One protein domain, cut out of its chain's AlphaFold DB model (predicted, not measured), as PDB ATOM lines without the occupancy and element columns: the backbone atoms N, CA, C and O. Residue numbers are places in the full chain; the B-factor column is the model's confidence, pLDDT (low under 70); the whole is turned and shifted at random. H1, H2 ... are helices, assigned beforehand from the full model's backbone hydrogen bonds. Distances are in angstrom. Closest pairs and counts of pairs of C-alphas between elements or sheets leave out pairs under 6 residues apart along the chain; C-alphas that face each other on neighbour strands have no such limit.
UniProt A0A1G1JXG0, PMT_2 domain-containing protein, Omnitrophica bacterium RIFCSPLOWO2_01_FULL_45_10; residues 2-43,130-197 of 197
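What this domain is: This is residues 2 to 43 and 130 to 197 of the 197 residues of the protein "PMT_2 domain-containing protein" of Omnitrophica bacterium RIFCSPLOWO2_01_FULL_45_10 (UniProt A0A1G1JXG0). The long helix H2 packs slantwise along one side of a core in which H3 lies between H4 and H6, the three roughly side by side. H5, a short helix, packs on the first half of H3, while H1 meets the first part of H4 at about a right angle; residues 2 to 9 of H1 and 38 to 43 of H2 stick out. The printed part has 110 residues, with six named helices in the order H1 to H6 and no named strand; the class is all helix. It is only just compact, close to loose, with a radius of gyration of the C-alphas of 15.6 A, and spans 49 by 36 by 22 A.

Where its parts are: H2, the longest helix, takes residues 18 to 43, from C-alpha 18 at (358.129, 380.852, 803.364), and is 36.7 A from first to last C-alpha. H3 takes residues 130 to 151 and is 31.0 A long. H4 takes residues 153 to 165, and H5 residues 167 to 173. H6 takes residues 179 to 195, 22.4 A, ending with C-alpha 195 at (349.009, 388.419, 816.350). H1 takes residues 2 to 14, from C-alpha 2 at (338.721, 369.367, 787.955).

How they stand to each other: H2, H3 and H4 form an up and down bundle, each running against the one before. H2 touches H3 with residues 22 to 33 alone, at a shallow tilt of 32 degrees, only just short of steep; the closest C-alphas, of Arg 29 and Ile 133, are 6.8 A apart. H2 and H4 only just touch, with 3 pairs of C-alphas within 8 A, the closest those of Ala 25 and Leu 164 at 6.7 A. H3 is the hub, touching four helices. H3 and H4 form a helical hairpin at a shallow tilt of 25 degrees, with the C-alphas of Asp 148 and Ala 156 closest at 4.7 A. H6 touches H3 and runs the same way at a shallow tilt of 28 degrees; the C-alphas of Ser 139 and Phe 184 are closest, at 5.0 A. H5 touches H3 at a steep tilt of 50 degrees, the C-alphas of Ile 133 and Ser 173 being closest at 4.9 A. H1 touches H4 with residues 10 to 14 alone, about perpendicular at 86 degrees, the C-alphas of His 14 and Leu 154 being closest at 6.1 A. H4 and H6 are apart. Each O i to N i+4 pair is within hydrogen-bond range in H2, H3, H4, H5 and H6, and 8 of 9 in H1.

The domain as a whole: The C-alphas farthest apart, of Ile 42 and Lys 197, are 49.9 A apart. Residues 44 to 129 are not printed; C-alphas 43 and 130 are 21.2 A apart across the cut. The links printed whole, H1 to H2, H3 to H4, H4 to H5 and H5 to H6, are tight. The mean pLDDT of the printed part is 87.4, with residues 2 to 10 and 196 to 197 under 70.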
ATOM      1  N   GLN A   2     338.521 368.100 787.218       51.59
ATOM      2  CA  GLN A   2     338.721 369.367 787.955       51.59
ATOM      3  C   GLN A   2     339.215 369.180 789.411       51.59
ATOM      4  O   GLN A   2     339.934 370.028 789.930       51.59
ATOM      5  N   TYR A   3     338.890 368.039 790.038       51.94
ATOM      6  CA  TYR A   3     339.323 367.679 791.398       51.94
ATOM      7  C   TYR A   3     340.824 367.359 791.517       51.94
ATOM      8  O   TYR A   3     341.423 367.651 792.546       51.94
ATOM      9  N   ASP A   4     341.456 366.820 790.471       58.62
ATOM     10  CA  ASP A   4     342.896 366.519 790.505       58.62
ATOM     11  C   ASP A   4     343.750 367.786 790.449       58.62
ATOM     12  O   ASP A   4     344.794 367.868 791.095       58.62
ATOM     13  N   LEU A   5     343.305 368.803 789.702       59.03
ATOM     14  CA  LEU A   5     344.051 370.051 789.566       59.03
ATOM     15  C   LEU A   5     344.063 370.837 790.886       59.03
ATOM     16  O   LEU A   5     345.111 371.343 791.287       59.03
ATOM     17  N   SER A   6     342.923 370.904 791.583       60.78
ATOM     18  CA  SER A   6     342.832 371.585 792.877       60.78
ATOM     19  C   SER A   6     343.695 370.886 793.932       60.78
ATOM     20  O   SER A   6     344.505 371.550 794.581       60.78
ATOM     21  N   LEU A   7     343.626 369.553 794.037       60.88
ATOM     22  CA  LEU A   7     344.436 368.771 794.979       60.88
ATOM     23  C   LEU A   7     345.948 368.961 794.747       60.88
ATOM     24  O   LEU A   7     346.732 369.082 795.694       60.88
ATOM     25  N   ASN A   8     346.359 369.044 793.479       69.44
ATOM     26  CA  ASN A   8     347.752 369.234 793.072       69.44
ATOM     27  C   ASN A   8     348.253 370.664 793.364       69.44
ATOM     28  O   ASN A   8     349.407 370.863 793.743       69.44
ATOM     29  N   ILE A   9     347.388 371.678 793.261       68.19
ATOM     30  CA  ILE A   9     347.728 373.060 793.638       68.19
ATOM     31  C   ILE A   9     347.883 373.178 795.161       68.19
ATOM     32  O   ILE A   9     348.896 373.698 795.631       68.19
ATOM     33  N   PHE A  10     346.941 372.647 795.945       66.75
ATOM     34  CA  PHE A  10     347.002 372.719 797.411       66.75
ATOM     35  C   PHE A  10     348.232 372.008 797.988       66.75
ATOM     36  O   PHE A  10     348.928 372.556 798.848       66.75
ATOM     37  N   THR A  11     348.569 370.827 797.467       70.38
ATOM     38  CA  THR A  11     349.778 370.093 797.880       70.38
ATOM     39  C   THR A  11     351.072 370.823 797.515       70.38
ATOM     40  O   THR A  11     352.041 370.759 798.275       70.38
ATOM     41  N   ARG A  12     351.105 371.568 796.401       73.88
ATOM     42  CA  ARG A  12     352.250 372.426 796.047       73.88
ATOM     43  C   ARG A  12     352.407 373.599 797.009       73.88
ATOM     44  O   ARG A  12     353.523 373.836 797.461       73.88
ATOM     45  N   PHE A  13     351.320 374.287 797.369       73.12
ATOM     46  CA  PHE A  13     351.373 375.390 798.337       73.12
ATOM     47  C   PHE A  13     351.859 374.931 799.712       73.12
ATOM     48  O   PHE A  13     352.650 375.627 800.348       73.12
ATOM     49  N   HIS A  14     351.463 373.735 800.148       72.44
ATOM     50  CA  HIS A  14     351.902 373.203 801.435       72.44
ATOM     51  C   HIS A  14     353.423 372.995 801.509       72.44
ATOM     52  O   HIS A  14     354.023 373.220 802.561       72.44
ATOM     53  N   LYS A  15     354.053 372.633 800.383       82.00
ATOM     54  CA  LYS A  15     355.504 372.409 800.254       82.00
ATOM     55  C   LYS A  15     356.322 373.694 800.090       82.00
ATOM     56  O   LYS A  15     357.549 373.623 800.054       82.00
ATOM     57  N   LEU A  16     355.678 374.857 799.965       83.88
ATOM     58  CA  LEU A  16     356.396 376.118 799.810       83.88
ATOM     59  C   LEU A  16     357.120 376.507 801.101       83.88
ATOM     60  O   LEU A  16     356.535 376.532 802.189       83.88
ATOM     61  N   ASP A  17     358.391 376.867 800.942       89.75
ATOM     62  CA  ASP A  17     359.222 377.445 801.990       89.75
ATOM     63  C   ASP A  17     359.026 378.965 802.022       89.75
ATOM     64  O   ASP A  17     359.403 379.693 801.099       89.75
ATOM     65  N   VAL A  18     358.439 379.439 803.120       91.12
ATOM     66  CA  VAL A  18     358.129 380.852 803.364       91.12
ATOM     67  C   VAL A  18     359.377 381.729 803.286       91.12
ATOM     68  O   VAL A  18     359.316 382.824 802.729       91.12
ATOM     69  N   LYS A  19     360.528 381.253 803.782       92.44
ATOM     70  CA  LYS A  19     361.777 382.029 803.744       92.44
ATOM     71  C   LYS A  19     362.225 382.252 802.305       92.44
ATOM     72  O   LYS A  19     362.570 383.373 801.941       92.44
ATOM     73  N   LYS A  20     362.163 381.209 801.474       92.06
ATOM     74  CA  LYS A  20     362.523 381.304 800.051       92.06
ATOM     75  C   LYS A  20     361.590 382.245 799.296       92.06
ATOM     76  O   LYS A  20     362.079 383.035 798.498       92.06
ATOM     77  N   ILE A  21     360.285 382.212 799.582       92.44
ATOM     78  CA  ILE A  21     359.314 383.145 798.982       92.44
ATOM     79  C   ILE A  21     359.681 384.596 799.313       92.44
ATOM     80  O   ILE A  21     359.734 385.433 798.417       92.44
ATOM     81  N   ILE A  22     359.962 384.889 800.586       94.19
ATOM     82  CA  ILE A  22     360.318 386.239 801.040       94.19
ATOM     83  C   ILE A  22     361.619 386.710 800.384       94.19
ATOM     84  O   ILE A  22     361.668 387.822 799.862       94.19
ATOM     85  N   ILE A  23     362.655 385.865 800.367       93.38
ATOM     86  CA  ILE A  23     363.942 386.187 799.733       93.38
ATOM     87  C   ILE A  23     363.747 386.459 798.240       93.38
ATOM     88  O   ILE A  23     364.234 387.465 797.733       93.38
ATOM     89  N   LEU A  24     362.999 385.600 797.541       92.75
ATOM     90  CA  LEU A  24     362.734 385.770 796.116       92.75
ATOM     91  C   LEU A  24     361.957 387.062 795.837       92.75
ATOM     92  O   LEU A  24     362.274 387.759 794.880       92.75
ATOM     93  N   ALA A  25     360.980 387.404 796.680       92.81
ATOM     94  CA  ALA A  25     360.208 388.638 796.552       92.81
ATOM     95  C   ALA A  25     361.046 389.896 796.821       92.81
ATOM     96  O   ALA A  25     360.869 390.902 796.139       92.81
ATOM     97  N   LEU A  26     361.973 389.851 797.782       94.00
ATOM     98  CA  LEU A  26     362.927 390.940 798.001       94.00
ATOM     99  C   LEU A  26     363.836 391.111 796.782       94.00
ATOM    100  O   LEU A  26     363.932 392.209 796.245       94.00
ATOM    101  N   LEU A  27     364.458 390.026 796.314       93.75
ATOM    102  CA  LEU A  27     365.374 390.065 795.174       93.75
ATOM    103  C   LEU A  27     364.681 390.538 793.894       93.75
ATOM    104  O   LEU A  27     365.215 391.397 793.198       93.75
ATOM    105  N   SER A  28     363.483 390.032 793.597       92.88
ATOM    106  CA  SER A  28     362.745 390.436 792.398       92.88
ATOM    107  C   SER A  28     362.367 391.916 792.432       92.88
ATOM    108  O   SER A  28     362.528 392.608 791.430       92.88
ATOM    109  N   ARG A  29     361.937 392.433 793.590       92.94
ATOM    110  CA  ARG A  29     361.611 393.856 793.759       92.94
ATOM    111  C   ARG A  29     362.843 394.749 793.705       92.94
ATOM    112  O   ARG A  29     362.750 395.841 793.162       92.94
ATOM    113  N   LEU A  30     363.987 394.294 794.214       92.81
ATOM    114  CA  LEU A  30     365.256 395.017 794.088       92.81
ATOM    115  C   LEU A  30     365.693 395.116 792.626       92.81
ATOM    116  O   LEU A  30     365.999 396.209 792.158       92.81
ATOM    117  N   ILE A  31     365.650 394.004 791.885       92.62
ATOM    118  CA  ILE A  31     365.925 393.998 790.440       92.62
ATOM    119  C   ILE A  31     364.975 394.964 789.729       92.62
ATOM    120  O   ILE A  31     365.414 395.787 788.927       92.62
ATOM    121  N   PHE A  32     363.684 394.910 790.058       91.00
ATOM    122  CA  PHE A  32     362.689 395.781 789.448       91.00
ATOM    123  C   PHE A  32     362.903 397.259 789.799       91.00
ATOM    124  O   PHE A  32     362.776 398.103 788.922       91.00
ATOM    125  N   ALA A  33     363.306 397.585 791.029       90.75
ATOM    126  CA  ALA A  33     363.653 398.949 791.423       90.75
ATOM    127  C   ALA A  33     364.890 399.482 790.690       90.75
ATOM    128  O   ALA A  33     364.902 400.653 790.322       90.75
ATOM    129  N   CYS A  34     365.898 398.641 790.436       90.38
ATOM    130  CA  CYS A  34     367.055 399.020 789.624       90.38
ATOM    131  C   CYS A  34     366.661 399.270 788.162       90.38
ATOM    132  O   CYS A  34     367.044 400.286 787.590       90.38
ATOM    133  N   ILE A  35     365.860 398.379 787.563       90.56
ATOM    134  CA  ILE A  35     365.333 398.562 786.197       90.56
ATOM    135  C   ILE A  35     364.503 399.845 786.117       90.56
ATOM    136  O   ILE A  35     364.631 400.618 785.170       90.56
ATOM    137  N   TYR A  36     363.674 400.084 787.129       88.94
ATOM    138  CA  TYR A  36     362.863 401.282 787.230       88.94
ATOM    139  C   TYR A  36     363.716 402.553 787.331       88.94
ATOM    140  O   TYR A  36     363.407 403.546 786.684       88.94
ATOM    141  N   ASP A  37     364.827 402.518 788.068       85.31
ATOM    142  CA  ASP A  37     365.747 403.653 788.164       85.31
ATOM    143  C   ASP A  37     366.410 403.977 786.821       85.31
ATOM    144  O   ASP A  37     366.462 405.136 786.415       85.31
ATOM    145  N   VAL A  38     366.828 402.942 786.084       87.06
ATOM    146  CA  VAL A  38     367.337 403.092 784.714       87.06
ATOM    147  C   VAL A  38     366.268 403.706 783.808       87.06
ATOM    148  O   VAL A  38     366.559 404.632 783.054       87.06
ATOM    149  N   PHE A  39     365.019 403.245 783.907       87.44
ATOM    150  CA  PHE A  39     363.906 403.805 783.143       87.44
ATOM    151  C   PHE A  39     363.674 405.290 783.456       87.44
ATOM    152  O   PHE A  39     363.591 406.099 782.529       87.44
ATOM    153  N   VAL A  40     363.611 405.667 784.737       84.12
ATOM    154  CA  VAL A  40     363.437 407.066 785.164       84.12
ATOM    155  C   VAL A  40     364.610 407.922 784.688       84.12
ATOM    156  O   VAL A  40     364.392 409.008 784.161       84.12
ATOM    157  N   SER A  41     365.844 407.418 784.780       80.56
ATOM    158  CA  SER A  41     367.036 408.136 784.314       80.56
ATOM    159  C   SER A  41     367.047 408.384 782.803       80.56
ATOM    160  O   SER A  41     367.630 409.372 782.369       80.56
ATOM    161  N   ILE A  42     366.457 407.493 781.999       83.62
ATOM    162  CA  ILE A  42     366.396 407.640 780.535       83.62
ATOM    163  C   ILE A  42     365.239 408.553 780.123       83.62
ATOM    164  O   ILE A  42     365.376 409.361 779.209       83.62
ATOM    165  N   THR A  43     364.083 408.395 780.765       82.94
ATOM    166  CA  THR A  43     362.830 409.032 780.334       82.94
ATOM    167  C   THR A  43     362.525 410.346 781.046       82.94
ATOM    168  O   THR A  43     361.624 411.066 780.620       82.94
ATOM    169  N   ILE A 130     364.791 400.821 798.419       92.50
ATOM    170  CA  ILE A 130     365.197 399.621 799.169       92.50
ATOM    171  C   ILE A 130     364.467 399.565 800.514       92.50
ATOM    172  O   ILE A 130     363.878 398.539 800.853       92.50
ATOM    173  N   PHE A 131     364.443 400.678 801.251       94.25
ATOM    174  CA  PHE A 131     363.699 400.774 802.504       94.25
ATOM    175  C   PHE A 131     362.204 400.462 802.309       94.25
ATOM    176  O   PHE A 131     361.649 399.608 803.000       94.25
ATOM    177  N   ASN A 132     361.569 401.082 801.317       93.81
ATOM    178  CA  ASN A 132     360.165 400.875 800.970       93.81
ATOM    179  C   ASN A 132     359.854 399.417 800.583       93.81
ATOM    180  O   ASN A 132     358.841 398.863 801.020       93.81
ATOM    181  N   ILE A 133     360.744 398.754 799.839       95.00
ATOM    182  CA  ILE A 133     360.653 397.322 799.519       95.00
ATOM    183  C   ILE A 133     360.689 396.481 800.792       95.00
ATOM    184  O   ILE A 133     359.814 395.632 800.981       95.00
ATOM    185  N   CYS A 134     361.661 396.723 801.677       95.12
ATOM    186  CA  CYS A 134     361.786 395.996 802.938       95.12
ATOM    187  C   CYS A 134     360.529 396.151 803.799       95.12
ATOM    188  O   CYS A 134     359.993 395.154 804.284       95.12
ATOM    189  N   ILE A 135     360.019 397.377 803.940       95.19
ATOM    190  CA  ILE A 135     358.805 397.654 804.711       95.19
ATOM    191  C   ILE A 135     357.576 396.999 804.076       95.19
ATOM    192  O   ILE A 135     356.771 396.407 804.793       95.19
ATOM    193  N   SER A 136     357.417 397.045 802.751       95.44
ATOM    194  CA  SER A 136     356.285 396.399 802.071       95.44
ATOM    195  C   SER A 136     356.314 394.875 802.252       95.44
ATOM    196  O   SER A 136     355.299 394.279 802.615       95.44
ATOM    197  N   VAL A 137     357.474 394.231 802.085       95.38
ATOM    198  CA  VAL A 137     357.605 392.779 802.306       95.38
ATOM    199  C   VAL A 137     357.345 392.418 803.770       95.38
ATOM    200  O   VAL A 137     356.622 391.457 804.045       95.38
ATOM    201  N   LEU A 138     357.868 393.209 804.712       95.12
ATOM    202  CA  LEU A 138     357.607 393.031 806.139       95.12
ATOM    203  C   LEU A 138     356.115 393.186 806.466       95.12
ATOM    204  O   LEU A 138     355.570 392.386 807.222       95.12
ATOM    205  N   SER A 139     355.438 394.158 805.855       94.88
ATOM    206  CA  SER A 139     353.994 394.375 806.003       94.88
ATOM    207  C   SER A 139     353.210 393.124 805.607       94.88
ATOM    208  O   SER A 139     352.395 392.626 806.386       94.88
ATOM    209  N   THR A 140     353.496 392.552 804.433       95.12
ATOM    210  CA  THR A 140     352.839 391.315 803.985       95.12
ATOM    211  C   THR A 140     353.168 390.135 804.899       95.12
ATOM    212  O   THR A 140     352.299 389.304 805.170       95.12
ATOM    213  N   TYR A 141     354.391 390.071 805.431       94.88
ATOM    214  CA  TYR A 141     354.783 389.041 806.392       94.88
ATOM    215  C   TYR A 141     354.015 389.131 807.722       94.88
ATOM    216  O   TYR A 141     353.632 388.100 808.282       94.88
ATOM    217  N   LEU A 142     353.741 390.342 808.220       94.19
ATOM    218  CA  LEU A 142     352.933 390.530 809.427       94.19
ATOM    219  C   LEU A 142     351.521 389.975 809.236       94.19
ATOM    220  O   LEU A 142     351.041 389.226 810.087       94.19
ATOM    221  N   ILE A 143     350.883 390.265 808.099       94.25
ATOM    222  CA  ILE A 143     349.559 389.708 807.807       94.25
ATOM    223  C   ILE A 143     349.629 388.201 807.587       94.25
ATOM    224  O   ILE A 143     348.770 387.498 808.103       94.25
ATOM    225  N   TYR A 144     350.668 387.676 806.929       94.62
ATOM    226  CA  TYR A 144     350.894 386.230 806.856       94.62
ATOM    227  C   TYR A 144     350.848 385.582 808.248       94.62
ATOM    228  O   TYR A 144     350.150 384.589 808.427       94.62
ATOM    229  N   LYS A 145     351.509 386.172 809.253       93.62
ATOM    230  CA  LYS A 145     351.476 385.662 810.633       93.62
ATOM    231  C   LYS A 145     350.100 385.744 811.286       93.62
ATOM    232  O   LYS A 145     349.725 384.826 812.011       93.62
ATOM    233  N   ILE A 146     349.342 386.807 811.026       93.56
ATOM    234  CA  ILE A 146     347.956 386.908 811.499       93.56
ATOM    235  C   ILE A 146     347.096 385.827 810.832       93.56
ATOM    236  O   ILE A 146     346.333 385.144 811.512       93.56
ATOM    237  N   THR A 147     347.230 385.638 809.521       93.94
ATOM    238  CA  THR A 147     346.437 384.672 808.760       93.94
ATOM    239  C   THR A 147     346.758 383.235 809.160       93.94
ATOM    240  O   THR A 147     345.835 382.451 809.342       93.94
ATOM    241  N   ASP A 148     348.034 382.904 809.365       93.69
ATOM    242  CA  ASP A 148     348.499 381.574 809.793       93.69
ATOM    243  C   ASP A 148     347.825 381.151 811.095       93.69
ATOM    244  O   ASP A 148     347.249 380.071 811.204       93.69
ATOM    245  N   LYS A 149     347.780 382.080 812.046       90.75
ATOM    246  CA  LYS A 149     347.164 381.861 813.346       90.75
ATOM    247  C   LYS A 149     345.641 381.693 813.294       90.75
ATOM    248  O   LYS A 149     345.100 380.908 814.063       90.75
ATOM    249  N   ASN A 150     344.945 382.454 812.448       91.50
ATOM    250  CA  ASN A 150     343.474 382.498 812.458       91.50
ATOM    251  C   ASN A 150     342.818 381.550 811.441       91.50
ATOM    252  O   ASN A 150     341.690 381.119 811.654       91.50
ATOM    253  N   PHE A 151     343.504 381.233 810.343       92.38
ATOM    254  CA  PHE A 151     342.948 380.499 809.198       92.38
ATOM    255  C   PHE A 151     343.813 379.305 808.761       92.38
ATOM    256  O   PHE A 151     343.438 378.581 807.839       92.38
ATOM    257  N   GLY A 152     344.958 379.084 809.415       91.62
ATOM    258  CA  GLY A 152     345.877 377.985 809.140       91.62
ATOM    259  C   GLY A 152     346.937 378.285 808.073       91.62
ATOM    260  O   GLY A 152     346.851 379.238 807.292       91.62
ATOM    261  N   GLU A 153     347.944 377.411 808.023       90.56
ATOM    262  CA  GLU A 153     349.175 377.596 807.242       90.56
ATOM    263  C   GLU A 153     348.925 377.738 805.737       90.56
ATOM    264  O   GLU A 153     349.546 378.566 805.065       90.56
ATOM    265  N   LEU A 154     347.994 376.952 805.192       89.12
ATOM    266  CA  LEU A 154     347.694 376.960 803.763       89.12
ATOM    267  C   LEU A 154     347.123 378.312 803.317       89.12
ATOM    268  O   LEU A 154     347.624 378.908 802.361       89.12
ATOM    269  N   ALA A 155     346.117 378.818 804.039       90.81
ATOM    270  CA  ALA A 155     345.504 380.116 803.767       90.81
ATOM    271  C   ALA A 155     346.533 381.247 803.895       90.81
ATOM    272  O   ALA A 155     346.590 382.150 803.057       90.81
ATOM    273  N   ALA A 156     347.411 381.158 804.893       93.31
ATOM    274  CA  ALA A 156     348.483 382.117 805.093       93.31
ATOM    275  C   ALA A 156     349.488 382.118 803.940       93.31
ATOM    276  O   ALA A 156     349.808 383.181 803.409       93.31
ATOM    277  N   LYS A 157     349.961 380.947 803.500       92.62
ATOM    278  CA  LYS A 157     350.889 380.836 802.364       92.62
ATOM    279  C   LYS A 157     350.277 381.378 801.076       92.62
ATOM    280  O   LYS A 157     350.963 382.079 800.334       92.62
ATOM    281  N   MET A 158     348.996 381.107 800.829       90.75
ATOM    282  CA  MET A 158     348.278 381.691 799.696       90.75
ATOM    283  C   MET A 158     348.229 383.218 799.800       90.75
ATOM    284  O   MET A 158     348.588 383.899 798.841       90.75
ATOM    285  N   PHE A 159     347.877 383.758 800.971       92.06
ATOM    286  CA  PHE A 159     347.873 385.202 801.205       92.06
ATOM    287  C   PHE A 159     349.256 385.823 800.993       92.06
ATOM    288  O   PHE A 159     349.368 386.855 800.342       92.06
ATOM    289  N   LEU A 160     350.318 385.193 801.501       94.25
ATOM    290  CA  LEU A 160     351.688 385.677 801.346       94.25
ATOM    291  C   LEU A 160     352.068 385.788 799.868       94.25
ATOM    292  O   LEU A 160     352.569 386.825 799.445       94.25
ATOM    293  N   VAL A 161     351.807 384.747 799.075       91.81
ATOM    294  CA  VAL A 161     352.120 384.748 797.639       91.81
ATOM    295  C   VAL A 161     351.310 385.818 796.907       91.81
ATOM    296  O   VAL A 161     351.888 386.631 796.190       91.81
ATOM    297  N   VAL A 162     349.994 385.869 797.123       91.62
ATOM    298  CA  VAL A 162     349.119 386.854 796.467       91.62
ATOM    299  C   VAL A 162     349.492 388.281 796.875       91.62
ATOM    300  O   VAL A 162     349.643 389.148 796.020       91.62
ATOM    301  N   GLY A 163     349.704 388.528 798.167       91.06
ATOM    302  CA  GLY A 163     350.059 389.841 798.698       91.06
ATOM    303  C   GLY A 163     351.429 390.331 798.225       91.06
ATOM    304  O   GLY A 163     351.606 391.524 797.986       91.06
ATOM    305  N   LEU A 164     352.399 389.428 798.041       93.06
ATOM    306  CA  LEU A 164     353.715 389.785 797.502       93.06
ATOM    307  C   LEU A 164     353.685 390.077 795.996       93.06
ATOM    308  O   LEU A 164     354.497 390.881 795.534       93.06
ATOM    309  N   LEU A 165     352.756 389.465 795.257       90.50
ATOM    310  CA  LEU A 165     352.575 389.656 793.815       90.50
ATOM    311  C   LEU A 165     351.550 390.742 793.460       90.50
ATOM    312  O   LEU A 165     351.390 391.063 792.285       90.50
ATOM    313  N   LEU A 166     350.858 391.311 794.452       91.31
ATOM    314  CA  LEU A 166     349.844 392.335 794.230       91.31
ATOM    315  C   LEU A 166     350.472 393.548 793.506       91.31
ATOM    316  O   LEU A 166     351.384 394.167 794.066       91.31
ATOM    317  N   PRO A 167     349.994 393.932 792.304       88.38
ATOM    318  CA  PRO A 167     350.648 394.962 791.494       88.38
ATOM    319  C   PRO A 167     350.806 396.299 792.214       88.38
ATOM    320  O   PRO A 167     351.861 396.919 792.132       88.38
ATOM    321  N   SER A 168     349.797 396.719 792.983       88.69
ATOM    322  CA  SER A 168     349.871 397.953 793.767       88.69
ATOM    323  C   SER A 168     350.974 397.887 794.824       88.69
ATOM    324  O   SER A 168     351.758 398.821 794.929       88.69
ATOM    325  N   GLN A 169     351.114 396.775 795.553       88.38
ATOM    326  CA  GLN A 169     352.204 396.616 796.523       88.38
ATOM    327  C   GLN A 169     353.571 396.688 795.847       88.38
ATOM    328  O   GLN A 169     354.467 397.339 796.372       88.38
ATOM    329  N   VAL A 170     353.727 396.063 794.679       90.62
ATOM    330  CA  VAL A 170     354.986 396.107 793.927       90.62
ATOM    331  C   VAL A 170     355.291 397.534 793.461       90.62
ATOM    332  O   VAL A 170     356.353 398.054 793.797       90.62
ATOM    333  N   ILE A 171     354.358 398.190 792.765       89.00
ATOM    334  CA  ILE A 171     354.543 399.537 792.197       89.00
ATOM    335  C   ILE A 171     354.771 400.578 793.293       89.00
ATOM    336  O   ILE A 171     355.708 401.370 793.208       89.00
ATOM    337  N   TYR A 172     353.962 400.572 794.354       88.75
ATOM    338  CA  TYR A 172     354.191 401.509 795.445       88.75
ATOM    339  C   TYR A 172     355.544 401.221 796.102       88.75
ATOM    340  O   TYR A 172     356.314 402.155 796.277       88.75
ATOM    341  N   SER A 173     355.915 399.955 796.345       90.81
ATOM    342  CA  SER A 173     357.192 399.611 797.001       90.81
ATOM    343  C   SER A 173     358.456 400.106 796.294       90.81
ATOM    344  O   SER A 173     359.441 400.396 796.967       90.81
ATOM    345  N   ILE A 174     358.435 400.233 794.966       88.62
ATOM    346  CA  ILE A 174     359.582 400.711 794.176       88.62
ATOM    347  C   ILE A 174     359.568 402.226 793.939       88.62
ATOM    348  O   ILE A 174     360.482 402.750 793.308       88.62
ATOM    349  N   THR A 175     358.545 402.936 794.411       86.38
ATOM    350  CA  THR A 175     358.407 404.389 794.258       86.38
ATOM    351  C   THR A 175     358.613 405.094 795.602       86.38
ATOM    352  O   THR A 175     358.593 404.475 796.671       86.38
ATOM    353  N   LEU A 176     358.857 406.408 795.574       85.56
ATOM    354  CA  LEU A 176     358.889 407.223 796.792       85.56
ATOM    355  C   LEU A 176     357.452 407.536 797.213       85.56
ATOM    356  O   LEU A 176     356.912 408.578 796.863       85.56
ATOM    357  N   SER A 177     356.826 406.633 797.965       84.94
ATOM    358  CA  SER A 177     355.503 406.869 798.544       84.94
ATOM    359  C   SER A 177     355.504 406.697 800.058       84.94
ATOM    360  O   SER A 177     356.016 405.713 800.597       84.94
ATOM    361  N   ARG A 178     354.839 407.635 800.740       87.56
ATOM    362  CA  ARG A 178     354.520 407.554 802.173       87.56
ATOM    363  C   ARG A 178     353.464 406.491 802.491       87.56
ATOM    364  O   ARG A 178     353.314 406.107 803.650       87.56
ATOM    365  N   ASP A 179     352.717 406.017 801.495       87.62
ATOM    366  CA  ASP A 179     351.576 405.126 801.718       87.62
ATOM    367  C   ASP A 179     352.003 403.731 802.167       87.62
ATOM    368  O   ASP A 179     351.302 403.104 802.957       87.62
ATOM    369  N   ILE A 180     353.197 403.277 801.781       89.62
ATOM    370  CA  ILE A 180     353.753 402.012 802.279       89.62
ATOM    371  C   ILE A 180     353.919 402.051 803.792       89.62
ATOM    372  O   ILE A 180     353.591 401.080 804.469       89.62
ATOM    373  N   LEU A 181     354.399 403.172 804.338       91.44
ATOM    374  CA  LEU A 181     354.530 403.325 805.784       91.44
ATOM    375  C   LEU A 181     353.173 403.347 806.477       91.44
ATOM    376  O   LEU A 181     353.045 402.800 807.569       91.44
ATOM    377  N   ARG A 182     352.153 403.945 805.853       90.94
ATOM    378  CA  ARG A 182     350.785 403.932 806.387       90.94
ATOM    379  C   ARG A 182     350.230 402.511 806.421       90.94
ATOM    380  O   ARG A 182     349.722 402.087 807.454       90.94
ATOM    381  N   VAL A 183     350.387 401.758 805.331       92.00
ATOM    382  CA  VAL A 183     349.981 400.346 805.263       92.00
ATOM    383  C   VAL A 183     350.735 399.518 806.302       92.00
ATOM    384  O   VAL A 183     350.112 398.759 807.042       92.00
ATOM    385  N   PHE A 184     352.050 399.712 806.419       94.12
ATOM    386  CA  PHE A 184     352.860 399.056 807.439       94.12
ATOM    387  C   PHE A 184     352.368 399.367 808.850       94.12
ATOM    388  O   PHE A 184     352.183 398.446 809.638       94.12
ATOM    389  N   ALA A 185     352.105 400.637 809.167       93.56
ATOM    390  CA  ALA A 185     351.611 401.041 810.478       93.56
ATOM    391  C   ALA A 185     350.264 400.379 810.804       93.56
ATOM    392  O   ALA A 185     350.094 399.844 811.900       93.56
ATOM    393  N   VAL A 186     349.334 400.336 809.844       93.88
ATOM    394  CA  VAL A 186     348.047 399.643 810.010       93.88
ATOM    395  C   VAL A 186     348.261 398.151 810.269       93.88
ATOM    396  O   VAL A 186     347.699 397.602 811.214       93.88
ATOM    397  N   TYR A 187     349.103 397.484 809.479       93.81
ATOM    398  CA  TYR A 187     349.361 396.051 809.640       93.81
ATOM    399  C   TYR A 187     350.118 395.729 810.928       93.81
ATOM    400  O   TYR A 187     349.858 394.700 811.548       93.81
ATOM    401  N   LEU A 188     350.998 396.623 811.375       94.25
ATOM    402  CA  LEU A 188     351.670 396.519 812.661       94.25
ATOM    403  C   LEU A 188     350.668 396.614 813.814       94.25
ATOM    404  O   LEU A 188     350.718 395.784 814.719       94.25
ATOM    405  N   ILE A 189     349.725 397.561 813.763       94.62
ATOM    406  CA  ILE A 189     348.647 397.676 814.758       94.62
ATOM    407  C   ILE A 189     347.806 396.395 814.775       94.62
ATOM    408  O   ILE A 189     347.599 395.812 815.840       94.62
ATOM    409  N   LEU A 190     347.378 395.903 813.608       92.62
ATOM    410  CA  LEU A 190     346.622 394.650 813.514       92.62
ATOM    411  C   LEU A 190     347.411 393.462 814.073       92.62
ATOM    412  O   LEU A 190     346.854 392.632 814.788       92.62
ATOM    413  N   TRP A 191     348.711 393.386 813.799       91.75
ATOM    414  CA  TRP A 191     349.561 392.328 814.332       91.75
ATOM    415  C   TRP A 191     349.717 392.419 815.853       91.75
ATOM    416  O   TRP A 191     349.670 391.397 816.535       91.75
ATOM    417  N   VAL A 192     349.836 393.622 816.415       92.12
ATOM    418  CA  VAL A 192     349.865 393.811 817.871       92.12
ATOM    419  C   VAL A 192     348.548 393.367 818.511       92.12
ATOM    420  O   VAL A 192     348.583 392.704 819.545       92.12
ATOM    421  N   LEU A 193     347.405 393.678 817.892       90.75
ATOM    422  CA  LEU A 193     346.079 393.355 818.428       90.75
ATOM    423  C   LEU A 193     345.714 391.868 818.292       90.75
ATOM    424  O   LEU A 193     345.223 391.261 819.242       90.75
ATOM    425  N   TYR A 194     345.962 391.270 817.125       87.00
ATOM    426  CA  TYR A 194     345.486 389.922 816.785       87.00
ATOM    427  C   TYR A 194     346.608 388.874 816.729       87.00
ATOM    428  O   TYR A 194     346.377 387.678 816.934       87.00
ATOM    429  N   GLY A 195     347.847 389.299 816.488       75.00
ATOM    430  CA  GLY A 195     349.009 388.419 816.350       75.00
ATOM    431  C   GLY A 195     349.659 388.007 817.674       75.00
ATOM    432  O   GLY A 195     350.205 386.912 817.749       75.00
ATOM    433  N   ARG A 196     349.566 388.815 818.742       69.88
ATOM    434  CA  ARG A 196     350.303 388.624 820.016       69.88
ATOM    435  C   ARG A 196     349.685 387.655 821.050       69.88
ATOM    436  O   ARG A 196     349.852 387.860 822.246       69.88
ATOM    437  N   LYS A 197     348.993 386.596 820.631       57.44
ATOM    438  CA  LYS A 197     348.572 385.512 821.554       57.44
ATOM    439  C   LYS A 197     349.072 384.165 821.077       57.44
ATOM    440  O   LYS A 197     348.948 383.954 819.851       57.44
TER     441      LYS A 197